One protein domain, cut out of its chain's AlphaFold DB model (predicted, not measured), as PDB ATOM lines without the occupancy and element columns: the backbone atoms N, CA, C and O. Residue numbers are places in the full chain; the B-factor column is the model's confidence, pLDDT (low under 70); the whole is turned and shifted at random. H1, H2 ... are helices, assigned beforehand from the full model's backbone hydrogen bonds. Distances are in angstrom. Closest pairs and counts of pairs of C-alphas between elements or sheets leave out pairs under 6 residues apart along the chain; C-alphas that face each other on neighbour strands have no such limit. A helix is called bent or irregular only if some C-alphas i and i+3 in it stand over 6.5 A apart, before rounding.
ATOM      1  N   GLU A   2      81.734  86.546 278.998       52.34
ATOM      2  CA  GLU A   2      81.687  85.873 280.317       52.34
ATOM      3  C   GLU A   2      82.378  84.496 280.383       52.34
ATOM      4  O   GLU A   2      83.088  84.219 281.344       52.34
ATOM      5  N   ALA A   3      82.264  83.657 279.345       51.88
ATOM      6  CA  ALA A   3      82.920  82.339 279.321       51.88
ATOM      7  C   ALA A   3      84.462  82.416 279.342       51.88
ATOM      8  O   ALA A   3      85.126  81.527 279.865       51.88
ATOM      9  N   MET A   4      85.039  83.493 278.801       51.75
ATOM     10  CA  MET A   4      86.492  83.692 278.762       51.75
ATOM     11  C   MET A   4      87.032  84.127 280.132       51.75
ATOM     12  O   MET A   4      88.090  83.665 280.546       51.75
ATOM     13  N   VAL A   5      86.256  84.937 280.863       58.66
ATOM     14  CA  VAL A   5      86.568  85.416 282.222       58.66
ATOM     15  C   VAL A   5      86.415  84.299 283.264       58.66
ATOM     16  O   VAL A   5      87.232  84.161 284.171       58.66
ATOM     17  N   LEU A   6      85.407  83.436 283.113       58.81
ATOM     18  CA  LEU A   6      85.240  82.243 283.955       58.81
ATOM     19  C   LEU A   6      86.377  81.228 283.766       58.81
ATOM     20  O   LEU A   6      86.799  80.584 284.730       58.81
ATOM     21  N   ASN A   7      86.891  81.102 282.542       57.62
ATOM     22  CA  ASN A   7      88.009  80.213 282.248       57.62
ATOM     23  C   ASN A   7      89.333  80.737 282.813       57.62
ATOM     24  O   ASN A   7      90.103  79.931 283.327       57.62
ATOM     25  N   SER A   8      89.584  82.051 282.794       55.03
ATOM     26  CA  SER A   8      90.799  82.637 283.384       55.03
ATOM     27  C   SER A   8      90.829  82.527 284.912       55.03
ATOM     28  O   SER A   8      91.855  82.154 285.472       55.03
ATOM     29  N   LEU A   9      89.692  82.745 285.585       56.66
ATOM     30  CA  LEU A   9      89.572  82.606 287.046       56.66
ATOM     31  C   LEU A   9      89.810  81.165 287.529       56.66
ATOM     32  O   LEU A   9      90.416  80.936 288.575       56.66
ATOM     33  N   ARG A  10      89.371  80.167 286.754       56.94
ATOM     34  CA  ARG A  10      89.668  78.753 287.040       56.94
ATOM     35  C   ARG A  10      91.126  78.386 286.768       56.94
ATOM     36  O   ARG A  10      91.661  77.514 287.450       56.94
ATOM     37  N   LEU A  11      91.759  79.048 285.802       55.59
ATOM     38  CA  LEU A  11      93.172  78.882 285.461       55.59
ATOM     39  C   LEU A  11      94.072  79.360 286.604       55.59
ATOM     40  O   LEU A  11      94.982  78.638 287.004       55.59
ATOM     41  N   GLU A  12      93.763  80.520 287.187       55.97
ATOM     42  CA  GLU A  12      94.439  81.016 288.389       55.97
ATOM     43  C   GLU A  12      94.240  80.074 289.575       55.97
ATOM     44  O   GLU A  12      95.207  79.745 290.249       55.97
ATOM     45  N   ALA A  13      93.025  79.564 289.797       57.00
ATOM     46  CA  ALA A  13      92.759  78.621 290.884       57.00
ATOM     47  C   ALA A  13      93.512  77.284 290.723       57.00
ATOM     48  O   ALA A  13      94.050  76.765 291.700       57.00
ATOM     49  N   GLY A  14      93.594  76.734 289.505       54.69
ATOM     50  CA  GLY A  14      94.347  75.505 289.219       54.69
ATOM     51  C   GLY A  14      95.867  75.686 289.309       54.69
ATOM     52  O   GLY A  14      96.570  74.776 289.747       54.69
ATOM     53  N   LEU A  15      96.367  76.873 288.954       52.38
ATOM     54  CA  LEU A  15      97.777  77.241 289.066       52.38
ATOM     55  C   LEU A  15      98.177  77.537 290.524       52.38
ATOM     56  O   LEU A  15      99.219  77.072 290.976       52.38
ATOM     57  N   LEU A  16      97.325  78.236 291.282       52.47
ATOM     58  CA  LEU A  16      97.517  78.557 292.704       52.47
ATOM     59  C   LEU A  16      97.357  77.337 293.619       52.47
ATOM     60  O   LEU A  16      98.051  77.234 294.624       52.47
ATOM     61  N   ALA A  17      96.482  76.387 293.284       54.00
ATOM     62  CA  ALA A  17      96.383  75.128 294.025       54.00
ATOM     63  C   ALA A  17      97.606  74.217 293.797       54.00
ATOM     64  O   ALA A  17      97.924  73.387 294.646       54.00
ATOM     65  N   GLY A  18      98.315  74.378 292.674       51.41
ATOM     66  CA  GLY A  18      99.498  73.588 292.334       51.41
ATOM     67  C   GLY A  18     100.787  74.012 293.048       51.41
ATOM     68  O   GLY A  18     101.707  73.207 293.169       51.41
ATOM     69  N   THR A  19     100.876  75.241 293.561       51.62
ATOM     70  CA  THR A  19     102.122  75.780 294.141       51.62
ATOM     71  C   THR A  19     102.434  75.275 295.551       51.62
ATOM     72  O   THR A  19     103.583  75.363 295.976       51.62
ATOM     73  N   THR A  20     101.464  74.713 296.278       54.72
ATOM     74  CA  THR A  20     101.643  74.298 297.685       54.72
ATOM     75  C   THR A  20     101.988  72.818 297.878       54.72
ATOM     76  O   THR A  20     102.429  72.430 298.957       54.72
ATOM     77  N   GLY A  21     101.881  71.982 296.844       55.66
ATOM     78  CA  GLY A  21     102.317  70.586 296.904       55.66
ATOM     79  C   GLY A  21     102.463  70.008 295.506       55.66
ATOM     80  O   GLY A  21     101.488  69.951 294.768       55.66
ATOM     81  N   GLY A  22     103.664  69.561 295.124       56.75
ATOM     82  CA  GLY A  22     103.979  69.142 293.746       56.75
ATOM     83  C   GLY A  22     103.034  68.090 293.135       56.75
ATOM     84  O   GLY A  22     102.864  68.047 291.919       56.75
ATOM     85  N   ALA A  23     102.342  67.296 293.958       56.56
ATOM     86  CA  ALA A  23     101.289  66.382 293.504       56.56
ATOM     87  C   ALA A  23     100.040  67.111 292.957       56.56
ATOM     88  O   ALA A  23      99.434  66.663 291.984       56.56
ATOM     89  N   LEU A  24      99.675  68.256 293.542       61.41
ATOM     90  CA  LEU A  24      98.567  69.096 293.085       61.41
ATOM     91  C   LEU A  24      98.921  69.861 291.806       61.41
ATOM     92  O   LEU A  24      98.031  70.101 290.997       61.41
ATOM     93  N   ALA A  25     100.199  70.178 291.569       67.69
ATOM     94  CA  ALA A  25     100.636  70.797 290.314       67.69
ATOM     95  C   ALA A  25     100.381  69.881 289.107       67.69
ATOM     96  O   ALA A  25      99.818  70.323 288.105       67.69
ATOM     97  N   GLY A  26     100.726  68.593 289.214       67.25
ATOM     98  CA  GLY A  26     100.454  67.606 288.163       67.25
ATOM     99  C   GLY A  26      98.961  67.406 287.903       67.25
ATOM    100  O   GLY A  26      98.533  67.363 286.751       67.25
ATOM    101  N   LEU A  27      98.154  67.349 288.967       68.69
ATOM    102  CA  LEU A  27      96.696  67.234 288.855       68.69
ATOM    103  C   LEU A  27      96.053  68.508 288.285       68.69
ATOM    104  O   LEU A  27      95.145  68.418 287.457       68.69
ATOM    105  N   GLY A  28      96.533  69.690 288.674       73.69
ATOM    106  CA  GLY A  28      96.077  70.978 288.148       73.69
ATOM    107  C   GLY A  28      96.421  71.148 286.668       73.69
ATOM    108  O   GLY A  28      95.561  71.509 285.862       73.69
ATOM    109  N   ALA A  29      97.644  70.793 286.271       74.88
ATOM    110  CA  ALA A  29      98.058  70.813 284.871       74.88
ATOM    111  C   ALA A  29      97.246  69.808 284.033       74.88
ATOM    112  O   ALA A  29      96.686  70.170 283.005       74.88
ATOM    113  N   TYR A  30      97.091  68.565 284.494       79.94
ATOM    114  CA  TYR A  30      96.321  67.549 283.770       79.94
ATOM    115  C   TYR A  30      94.839  67.922 283.598       79.94
ATOM    116  O   TYR A  30      94.282  67.819 282.503       79.94
ATOM    117  N   SER A  31      94.193  68.380 284.676       80.38
ATOM    118  CA  SER A  31      92.769  68.741 284.670       80.38
ATOM    119  C   SER A  31      92.475  69.988 283.837       80.38
ATOM    120  O   SER A  31      91.468  70.024 283.126       80.38
ATOM    121  N   SER A  32      93.365  70.983 283.861       80.06
ATOM    122  CA  SER A  32      93.219  72.185 283.035       80.06
ATOM    123  C   SER A  32      93.317  71.867 281.542       80.06
ATOM    124  O   SER A  32      92.506  72.377 280.770       80.06
ATOM    125  N   VAL A  33      94.204  70.953 281.130       82.94
ATOM    126  CA  VAL A  33      94.259  70.473 279.738       82.94
ATOM    127  C   VAL A  33      92.977  69.745 279.349       82.94
ATOM    128  O   VAL A  33      92.409  70.032 278.300       82.94
ATOM    129  N   GLY A  34      92.466  68.851 280.200       83.12
ATOM    130  CA  GLY A  34      91.203  68.155 279.936       83.12
ATOM    131  C   GLY A  34      90.011  69.093 279.704       83.12
ATOM    132  O   GLY A  34      89.105  68.758 278.945       83.12
ATOM    133  N   PHE A  35      90.018  70.278 280.320       81.19
ATOM    134  CA  PHE A  35      88.922  71.239 280.215       81.19
ATOM    135  C   PHE A  35      89.105  72.275 279.095       81.19
ATOM    136  O   PHE A  35      88.130  72.646 278.440       81.19
ATOM    137  N   LEU A  36      90.335  72.752 278.883       79.69
ATOM    138  CA  LEU A  36      90.629  73.917 278.039       79.69
ATOM    139  C   LEU A  36      91.208  73.566 276.668       79.69
ATOM    140  O   LEU A  36      91.145  74.392 275.758       79.69
ATOM    141  N   ALA A  37      91.788  72.379 276.510       84.81
ATOM    142  CA  ALA A  37      92.445  72.001 275.269       84.81
ATOM    143  C   ALA A  37      91.504  71.279 274.293       84.81
ATOM    144  O   ALA A  37      90.454  70.741 274.655       84.81
ATOM    145  N   SER A  38      91.912  71.257 273.026       82.88
ATOM    146  CA  SER A  38      91.301  70.468 271.960       82.88
ATOM    147  C   SER A  38      92.239  69.342 271.517       82.88
ATOM    148  O   SER A  38      93.463  69.465 271.550       82.88
ATOM    149  N   ALA A  39      91.657  68.217 271.114       84.50
ATOM    150  CA  ALA A  39      92.364  67.109 270.492       84.50
ATOM    151  C   ALA A  39      92.933  67.528 269.122       84.50
ATOM    152  O   ALA A  39      92.461  68.491 268.515       84.50
ATOM    153  N   SER A  40      93.884  66.759 268.573       75.06
ATOM    154  CA  SER A  40      94.481  67.021 267.243       75.06
ATOM    155  C   SER A  40      93.470  67.046 266.084       75.06
ATOM    156  O   SER A  40      93.801  67.513 265.002       75.06
ATOM    157  N   THR A  41      92.240  66.572 266.296       76.06
ATOM    158  CA  THR A  41      91.123  66.648 265.339       76.06
ATOM    159  C   THR A  41      90.310  67.946 265.448       76.06
ATOM    160  O   THR A  41      89.316  68.100 264.746       76.06
ATOM    161  N   GLY A  42      90.682  68.865 266.346       80.31
ATOM    162  CA  GLY A  42      89.949  70.101 266.639       80.31
ATOM    163  C   GLY A  42      88.788  69.932 267.627       80.31
ATOM    164  O   GLY A  42      88.176  70.917 268.033       80.31
ATOM    165  N   THR A  43      88.489  68.703 268.056       85.12
ATOM    166  CA  THR A  43      87.431  68.408 269.033       85.12
ATOM    167  C   THR A  43      87.842  68.864 270.431       85.12
ATOM    168  O   THR A  43      88.937  68.538 270.877       85.12
ATOM    169  N   ALA A  44      86.976  69.573 271.156       88.44
ATOM    170  CA  ALA A  44      87.243  69.936 272.549       88.44
ATOM    171  C   ALA A  44      87.435  68.678 273.416       88.44
ATOM    172  O   ALA A  44      86.588  67.781 273.394       88.44
ATOM    173  N   ILE A  45      88.520  68.618 274.198       85.56
ATOM    174  CA  ILE A  45      88.822  67.470 275.072       85.56
ATOM    175  C   ILE A  45      87.747  67.310 276.153       85.56
ATOM    176  O   ILE A  45      87.378  66.189 276.490       85.56
ATOM    177  N   SER A  46      87.156  68.417 276.600       86.44
ATOM    178  CA  SER A  46      86.033  68.436 277.542       86.44
ATOM    179  C   SER A  46      84.758  67.766 277.017       86.44
ATOM    180  O   SER A  46      83.895  67.402 277.812       86.44
ATOM    181  N   GLY A  47      84.632  67.587 275.697       87.06
ATOM    182  CA  GLY A  47      83.537  66.848 275.064       87.06
ATOM    183  C   GLY A  47      83.803  65.347 274.899       87.06
ATOM    184  O   GLY A  47      82.917  64.620 274.454       87.06
ATOM    185  N   LEU A  48      85.009  64.875 275.227       86.62
ATOM    186  CA  LEU A  48      85.387  63.462 275.194       86.62
ATOM    187  C   LEU A  48      85.222  62.838 276.585       86.62
ATOM    188  O   LEU A  48      85.273  63.516 277.608       86.62
ATOM    189  N   SER A  49      85.055  61.517 276.640       84.94
ATOM    190  CA  SER A  49      84.919  60.784 277.901       84.94
ATOM    191  C   SER A  49      85.766  59.513 277.927       84.94
ATOM    192  O   SER A  49      86.198  58.989 276.894       84.94
ATOM    193  N   GLY A  50      86.043  59.035 279.141       86.38
ATOM    194  CA  GLY A  50      86.801  57.810 279.378       86.38
ATOM    195  C   GLY A  50      88.189  57.826 278.732       86.38
ATOM    196  O   GLY A  50      88.898  58.830 278.756       86.38
ATOM    197  N   VAL A  51      88.560  56.699 278.124       84.94
ATOM    198  CA  VAL A  51      89.891  56.477 277.533       84.94
ATOM    199  C   VAL A  51      90.191  57.460 276.394       84.94
ATOM    200  O   VAL A  51      91.344  57.833 276.190       84.94
ATOM    201  N   ALA A  52      89.166  57.931 275.677       84.19
ATOM    202  CA  ALA A  52      89.339  58.892 274.592       84.19
ATOM    203  C   ALA A  52      89.748  60.280 275.111       84.19
ATOM    204  O   ALA A  52      90.634  60.906 274.530       84.19
ATOM    205  N   ALA A  53      89.167  60.727 276.230       86.00
ATOM    206  CA  ALA A  53      89.577  61.966 276.892       86.00
ATOM    207  C   ALA A  53      91.011  61.849 277.414       86.00
ATOM    208  O   ALA A  53      91.852  62.676 277.079       86.00
ATOM    209  N   THR A  54      91.315  60.770 278.143       84.69
ATOM    210  CA  THR A  54      92.659  60.507 278.679       84.69
ATOM    211  C   THR A  54      93.719  60.498 277.580       84.69
ATOM    212  O   THR A  54      94.767  61.128 277.727       84.69
ATOM    213  N   ASN A  55      93.434  59.843 276.451       87.94
ATOM    214  CA  ASN A  55      94.372  59.779 275.339       87.94
ATOM    215  C   ASN A  55      94.513  61.115 274.594       87.94
ATOM    216  O   ASN A  55      95.608  61.491 274.186       87.94
ATOM    217  N   ALA A  56      93.433  61.878 274.438       86.56
ATOM    218  CA  ALA A  56      93.526  63.210 273.850       86.56
ATOM    219  C   ALA A  56      94.326  64.173 274.746       86.56
ATOM    220  O   ALA A  56      95.168  64.909 274.238       86.56
ATOM    221  N   THR A  57      94.123  64.129 276.069       85.06
ATOM    222  CA  THR A  57      94.851  64.951 277.052       85.06
ATOM    223  C   THR A  57      96.343  64.630 277.059       85.06
ATOM    224  O   THR A  57      97.169  65.535 276.988       85.06
ATOM    225  N   LEU A  58      96.704  63.346 277.105       86.44
ATOM    226  CA  LEU A  58      98.102  62.917 277.075       86.44
ATOM    227  C   LEU A  58      98.755  63.214 275.718       86.44
ATOM    228  O   LEU A  58      99.870  63.722 275.684       86.44
ATOM    229  N   ALA A  59      98.066  62.998 274.594       88.06
ATOM    230  CA  ALA A  59      98.593  63.403 273.294       88.06
ATOM    231  C   ALA A  59      98.805  64.921 273.214       88.06
ATOM    232  O   ALA A  59      99.834  65.347 272.705       88.06
ATOM    233  N   TRP A  60      97.891  65.734 273.755       87.56
ATOM    234  CA  TRP A  60      98.043  67.192 273.806       87.56
ATOM    235  C   TRP A  60      99.255  67.617 274.639       87.56
ATOM    236  O   TRP A  60     100.070  68.410 274.176       87.56
ATOM    237  N   LEU A  61      99.431  67.024 275.824       86.56
ATOM    238  CA  LEU A  61     100.608  67.241 276.673       86.56
ATOM    239  C   LEU A  61     101.912  66.814 275.981       86.56
ATOM    240  O   LEU A  61     102.959  67.407 276.216       86.56
ATOM    241  N   GLY A  62     101.845  65.813 275.102       85.12
ATOM    242  CA  GLY A  62     102.948  65.377 274.245       85.12
ATOM    243  C   GLY A  62     103.150  66.205 272.973       85.12
ATOM    244  O   GLY A  62     103.907  65.780 272.099       85.12
ATOM    245  N   GLY A  63     102.484  67.356 272.832       84.88
ATOM    246  CA  GLY A  63     102.595  68.231 271.658       84.88
ATOM    247  C   GLY A  63     101.741  67.803 270.459       84.88
ATOM    248  O   GLY A  63     101.970  68.259 269.344       84.88
ATOM    249  N   GLY A  64     100.761  66.927 270.669       81.75
ATOM    250  CA  GLY A  64      99.869  66.379 269.650       81.75
ATOM    251  C   GLY A  64     100.153  64.911 269.327       81.75
ATOM    252  O   GLY A  64     101.105  64.300 269.810       81.75
ATOM    253  N   SER A  65      99.297  64.317 268.498       81.44
ATOM    254  CA  SER A  65      99.482  62.946 268.005       81.44
ATOM    255  C   SER A  65     100.788  62.770 267.212       81.44
ATOM    256  O   SER A  65     101.297  63.723 266.621       81.44
ATOM    257  N   ILE A  66     101.284  61.531 267.105       81.25
ATOM    258  CA  ILE A  66     102.444  61.202 266.248       81.25
ATOM    259  C   ILE A  66     102.172  61.590 264.786       81.25
ATOM    260  O   ILE A  66     103.053  62.091 264.093       81.25
ATOM    261  N   ALA A  67     100.924  61.439 264.338       80.69
ATOM    262  CA  ALA A  67     100.495  61.820 262.995       80.69
ATOM    263  C   ALA A  67     100.554  63.338 262.740       80.69
ATOM    264  O   ALA A  67     100.717  63.757 261.601       80.69
ATOM    265  N   SER A  68     100.446  64.162 263.787       78.69
ATOM    266  CA  SER A  68     100.566  65.624 263.709       78.69
ATOM    267  C   SER A  68     101.979  66.127 264.037       78.69
ATOM    268  O   SER A  68     102.145  67.307 264.326       78.69
ATOM    269  N   GLY A  69     102.987  65.244 264.031       78.75
ATOM    270  CA  GLY A  69     104.382  65.586 264.336       78.75
ATOM    271  C   GLY A  69     104.696  65.752 265.828       78.75
ATOM    272  O   GLY A  69     105.778  66.223 266.165       78.75
ATOM    273  N   GLY A  70     103.771  65.380 266.718       85.62
ATOM    274  CA  GLY A  70     103.978  65.399 268.167       85.62
ATOM    275  C   GLY A  70     104.550  64.085 268.705       85.62
ATOM    276  O   GLY A  70     104.643  63.079 268.003       85.62
ATOM    277  N   PHE A  71     104.886  64.060 269.992       86.00
ATOM    278  CA  PHE A  71     105.378  62.859 270.680       86.00
ATOM    279  C   PHE A  71     104.244  61.939 271.163       86.00
ATOM    280  O   PHE A  71     104.489  60.887 271.763       86.00
ATOM    281  N   GLY A  72     102.990  62.329 270.905       89.12
ATOM    282  CA  GLY A  72     101.802  61.578 271.268       89.12
ATOM    283  C   GLY A  72     101.712  61.298 272.764       89.12
ATOM    284  O   GLY A  72     102.255  62.002 273.613       89.12
ATOM    285  N   MET A  73     101.027  60.206 273.077       88.19
ATOM    286  CA  MET A  73     100.825  59.718 274.441       88.19
ATOM    287  C   MET A  73     102.123  59.509 275.218       88.19
ATOM    288  O   MET A  73     102.182  59.798 276.411       88.19
ATOM    289  N   ALA A  74     103.162  59.018 274.540       87.38
ATOM    290  CA  ALA A  74     104.457  58.751 275.151       87.38
ATOM    291  C   ALA A  74     105.112  60.050 275.642       87.38
ATOM    292  O   ALA A  74     105.530  60.129 276.796       87.38
ATOM    293  N   GLY A  75     105.120  61.096 274.806       86.12
ATOM    294  CA  GLY A  75     105.603  62.418 275.207       86.12
ATOM    295  C   GLY A  75     104.770  63.049 276.317       86.12
ATOM    296  O   GLY A  75     105.328  63.630 277.243       86.12
ATOM    297  N   GLY A  76     103.446  62.879 276.277       84.19
ATOM    298  CA  GLY A  76     102.557  63.370 277.331       84.19
ATOM    299  C   GLY A  76     102.826  62.746 278.692       84.19
ATOM    300  O   GLY A  76     102.809  63.441 279.708       84.19
ATOM    301  N   MET A  77     103.125  61.446 278.713       85.81
ATOM    302  CA  MET A  77     103.483  60.733 279.936       85.81
ATOM    303  C   MET A  77     104.822  61.224 280.500       85.81
ATOM    304  O   MET A  77     104.950  61.401 281.708       85.81
ATOM    305  N   ILE A  78     105.802  61.493 279.629       85.94
ATOM    306  CA  ILE A  78     107.098  62.068 280.019       85.94
ATOM    307  C   ILE A  78     106.908  63.476 280.597       85.94
ATOM    308  O   ILE A  78     107.457  63.777 281.655       85.94
ATOM    309  N   ALA A  79     106.097  64.318 279.951       83.88
ATOM    310  CA  ALA A  79     105.811  65.671 280.422       83.88
ATOM    311  C   ALA A  79     105.125  65.669 281.799       83.88
ATOM    312  O   ALA A  79     105.573  66.362 282.710       83.88
ATOM    313  N   LEU A  80     104.093  64.840 281.994       81.50
ATOM    314  CA  LEU A  80     103.445  64.653 283.301       81.50
ATOM    315  C   LEU A  80     104.399  64.108 284.358       81.50
ATOM    316  O   LEU A  80     104.417  64.604 285.484       81.50
ATOM    317  N   GLY A  81     105.203  63.112 283.983       80.81
ATOM    318  CA  GLY A  81     106.253  62.570 284.833       80.81
ATOM    319  C   GLY A  81     107.203  63.668 285.303       80.81
ATOM    320  O   GLY A  81     107.476  63.755 286.492       80.81
ATOM    321  N   GLY A  82     107.626  64.563 284.407       81.00
ATOM    322  CA  GLY A  82     108.475  65.711 284.729       81.00
ATOM    323  C   GLY A  82     107.801  66.765 285.613       81.00
ATOM    324  O   GLY A  82     108.427  67.256 286.547       81.00
ATOM    325  N   ILE A  83     106.524  67.085 285.377       80.50
ATOM    326  CA  ILE A  83     105.771  68.075 286.175       80.50
ATOM    327  C   ILE A  83     105.596  67.613 287.627       80.50
ATOM    328  O   ILE A  83     105.632  68.435 288.538       80.50
ATOM    329  N   VAL A  84     105.422  66.309 287.855       76.81
ATOM    330  CA  VAL A  84     105.278  65.754 289.208       76.81
ATOM    331  C   VAL A  84     106.640  65.458 289.837       76.81
ATOM    332  O   VAL A  84     106.892  65.841 290.981       76.81
ATOM    333  N   ALA A  85     107.533  64.787 289.107       81.56
ATOM    334  CA  ALA A  85     108.830  64.378 289.631       81.56
ATOM    335  C   ALA A  85     109.787  65.560 289.806       81.56
ATOM    336  O   ALA A  85     110.542  65.566 290.766       81.56
ATOM    337  N   GLY A  86     109.749  66.574 288.937       80.88
ATOM    338  CA  GLY A  86     110.652  67.728 288.990       80.88
ATOM    339  C   GLY A  86     110.610  68.464 290.334       80.88
ATOM    340  O   GLY A  86     111.641  68.543 291.004       80.88
ATOM    341  N   PRO A  87     109.439  68.942 290.794       80.00
ATOM    342  CA  PRO A  87     109.308  69.575 292.106       80.00
ATOM    343  C   PRO A  87     109.647  68.636 293.271       80.00
ATOM    344  O   PRO A  87     110.302  69.055 294.222       80.00
ATOM    345  N   ALA A  88     109.244  67.362 293.200       78.94
ATOM    346  CA  ALA A  88     109.548  66.383 294.244       78.94
ATOM    347  C   ALA A  88     111.061  66.125 294.371       78.94
ATOM    348  O   ALA A  88     111.599  66.110 295.479       78.94
ATOM    349  N   LEU A  89     111.755  65.979 293.239       82.62
ATOM    350  CA  LEU A  89     113.207  65.831 293.170       82.62
ATOM    351  C   LEU A  89     113.924  67.103 293.616       82.62
ATOM    352  O   LEU A  89     114.935  66.999 294.303       82.62
ATOM    353  N   ALA A  90     113.403  68.288 293.291       83.38
ATOM    354  CA  ALA A  90     113.964  69.548 293.767       83.38
ATOM    355  C   ALA A  90     113.899  69.640 295.299       83.38
ATOM    356  O   ALA A  90     114.925  69.857 295.938       83.38
ATOM    357  N   ILE A  91     112.727  69.400 295.901       82.44
ATOM    358  CA  ILE A  91     112.560  69.412 297.365       82.44
ATOM    359  C   ILE A  91     113.463  68.361 298.018       82.44
ATOM    360  O   ILE A  91     114.196  68.675 298.955       82.44
ATOM    361  N   GLY A  92     113.450  67.127 297.506       81.00
ATOM    362  CA  GLY A  92     114.300  66.049 298.013       81.00
ATOM    363  C   GLY A  92     115.790  66.375 297.904       81.00
ATOM    364  O   GLY A  92     116.539  66.149 298.853       81.00
ATOM    365  N   GLY A  93     116.208  66.967 296.783       85.81
ATOM    366  CA  GLY A  93     117.576  67.418 296.542       85.81
ATOM    367  C   GLY A  93     118.010  68.517 297.509       85.81
ATOM    368  O   GLY A  93     119.076  68.401 298.108       85.81
ATOM    369  N   PHE A  94     117.170  69.533 297.734       88.06
ATOM    370  CA  PHE A  94     117.450  70.591 298.708       88.06
ATOM    371  C   PHE A  94     117.540  70.049 300.136       88.06
ATOM    372  O   PHE A  94     118.501  70.351 300.835       88.06
ATOM    373  N   MET A  95     116.599  69.198 300.565       86.44
ATOM    374  CA  MET A  95     116.655  68.597 301.904       86.44
ATOM    375  C   MET A  95     117.908  67.736 302.097       86.44
ATOM    376  O   MET A  95     118.506  67.754 303.173       86.44
ATOM    377  N   LEU A  96     118.308  66.981 301.069       88.06
ATOM    378  CA  LEU A  96     119.526  66.179 301.110       88.06
ATOM    379  C   LEU A  96     120.774  67.065 301.191       88.06
ATOM    380  O   LEU A  96     121.641  66.797 302.018       88.06
ATOM    381  N   ALA A  97     120.842  68.128 300.385       86.81
ATOM    382  CA  ALA A  97     121.941  69.086 300.407       86.81
ATOM    383  C   ALA A  97     122.065  69.771 301.777       86.81
ATOM    384  O   ALA A  97     123.151  69.776 302.351       86.81
ATOM    385  N   SER A  98     120.956  70.244 302.357       86.94
ATOM    386  CA  SER A  98     120.960  70.854 303.694       86.94
ATOM    387  C   SER A  98     121.426  69.881 304.778       86.94
ATOM    388  O   SER A  98     122.210  70.255 305.647       86.94
ATOM    389  N   LYS A  99     121.004  68.609 304.725       88.38
ATOM    390  CA  LYS A  99     121.492  67.585 305.665       88.38
ATOM    391  C   LYS A  99     122.973  67.265 305.470       88.38
ATOM    392  O   LYS A  99     123.664  67.000 306.451       88.38
ATOM    393  N   ALA A 100     123.457  67.266 304.229       85.69
ATOM    394  CA  ALA A 100     124.869  67.056 303.934       85.69
ATOM    395  C   ALA A 100     125.729  68.212 304.468       85.69
ATOM    396  O   ALA A 100     126.779  67.966 305.055       85.69
ATOM    397  N   GLU A 101     125.259  69.451 304.334       87.44
ATOM    398  CA  GLU A 101     125.929  70.641 304.862       87.44
ATOM    399  C   GLU A 101     125.950  70.661 306.400       87.44
ATOM    400  O   GLU A 101     126.991  70.931 307.003       87.44
ATOM    401  N   GLU A 102     124.850  70.275 307.055       88.25
ATOM    402  CA  GLU A 102     124.802  70.113 308.514       88.25
ATOM    403  C   GLU A 102     125.776  69.020 308.991       88.25
ATOM    404  O   GLU A 102     126.499  69.206 309.973       88.25
ATOM    405  N   ALA A 103     125.826  67.884 308.289       86.94
ATOM    406  CA  ALA A 103     126.745  66.795 308.604       86.94
ATOM    407  C   ALA A 103     128.214  67.206 308.412       86.94
ATOM    408  O   ALA A 103     129.046  66.883 309.261       86.94
ATOM    409  N   LEU A 104     128.527  67.946 307.343       90.06
ATOM    410  CA  LEU A 104     129.859  68.500 307.096       90.06
ATOM    411  C   LEU A 104     130.263  69.478 308.201       90.06
ATOM    412  O   LEU A 104     131.360  69.363 308.738       90.06
ATOM    413  N   THR A 105     129.366  70.391 308.577       90.25
ATOM    414  CA  THR A 105     129.611  71.370 309.647       90.25
ATOM    415  C   THR A 105     129.922  70.662 310.962       90.25
ATOM    416  O   THR A 105     130.964  70.911 311.560       90.25
ATOM    417  N   LYS A 106     129.095  69.683 311.360       89.19
ATOM    418  CA  LYS A 106     129.359  68.874 312.559       89.19
ATOM    419  C   LYS A 106     130.702  68.153 312.476       89.19
ATOM    420  O   LYS A 106     131.423  68.118 313.464       89.19
ATOM    421  N   ALA A 107     131.049  67.578 311.324       86.38
ATOM    422  CA  ALA A 107     132.326  66.891 311.149       86.38
ATOM    423  C   ALA A 107     133.525  67.840 311.318       86.38
ATOM    424  O   ALA A 107     134.501  67.467 311.964       86.38
TER     425      ALA A 107
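What this domain is: This is residues 2 to 107 of the 202 residues of the protein "Transmembrane domain protein" of Acinetobacter baumannii 625974 (UniProt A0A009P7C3). A helical hairpin, H1 and H2, packs through H2 on the long helix H4, whose residues 92 to 107 stick out as a free arm; H3 crosses H2 near residues 30 to 34 and packs on residues 72 to 80 of H4. The printed part has 106 residues with four named helices, H1 to H4 in order, and no named strand: all helix. It is loose, with a radius of gyration of the C-alphas of 18.0 A, and elongated, spanning 62 by 35 by 21 A; the arm makes the length.

How they stand to each other: Start with H1, residues 2 to 18, whose residues 11 to 18 alone touch H2, residues 22 to 36; the closest C-alphas, Gly 18 and Ala 25, are 3.6 A apart. This hairpin runs opposite ways at a shallow tilt of 18 degrees. H2, the hub, touches H3, residues 50 to 61, with residues 30 to 34 alone, about perpendicular at 76 degrees; look at C-alphas 34 and 57, the closest, 5.6 A apart. H4, residues 72 to 107, touches H2 with residues 80 to 88 alone, opposite ways at a shallow tilt of 19 degrees, closest at C-alphas 26 and 84, 5.3 A. H3 and H4 touch at a steep tilt of 64 degrees, closest at C-alphas 59 and 72, 4.2 A. H1 is apart from H3 and H4. Every O i to N i+4 pair is within hydrogen-bond range in H1, H2 and H3, and 30 of 32 are in H4.

Where its parts are: Find C-alpha 2 at (81.687, 85.873, 280.317); H1 runs 24.7 A from there. H2 covers 21.2 A and H3 16.9 A. H4 runs 50.5 A to C-alpha 107 at (132.326, 66.891, 311.149), with a kink of 33 degrees near residue 86; it is neither bent nor irregular, but only just: C-alphas 84 and 87 are 6.3 A apart.

The domain as a whole: The farthest C-alphas, Glu 2 and Ala 107, are 62.3 A apart. The printed part has no cut; the link from H2 to H3 is long, at 13 residues. Look at residues 2 to 27 for pLDDT under 70.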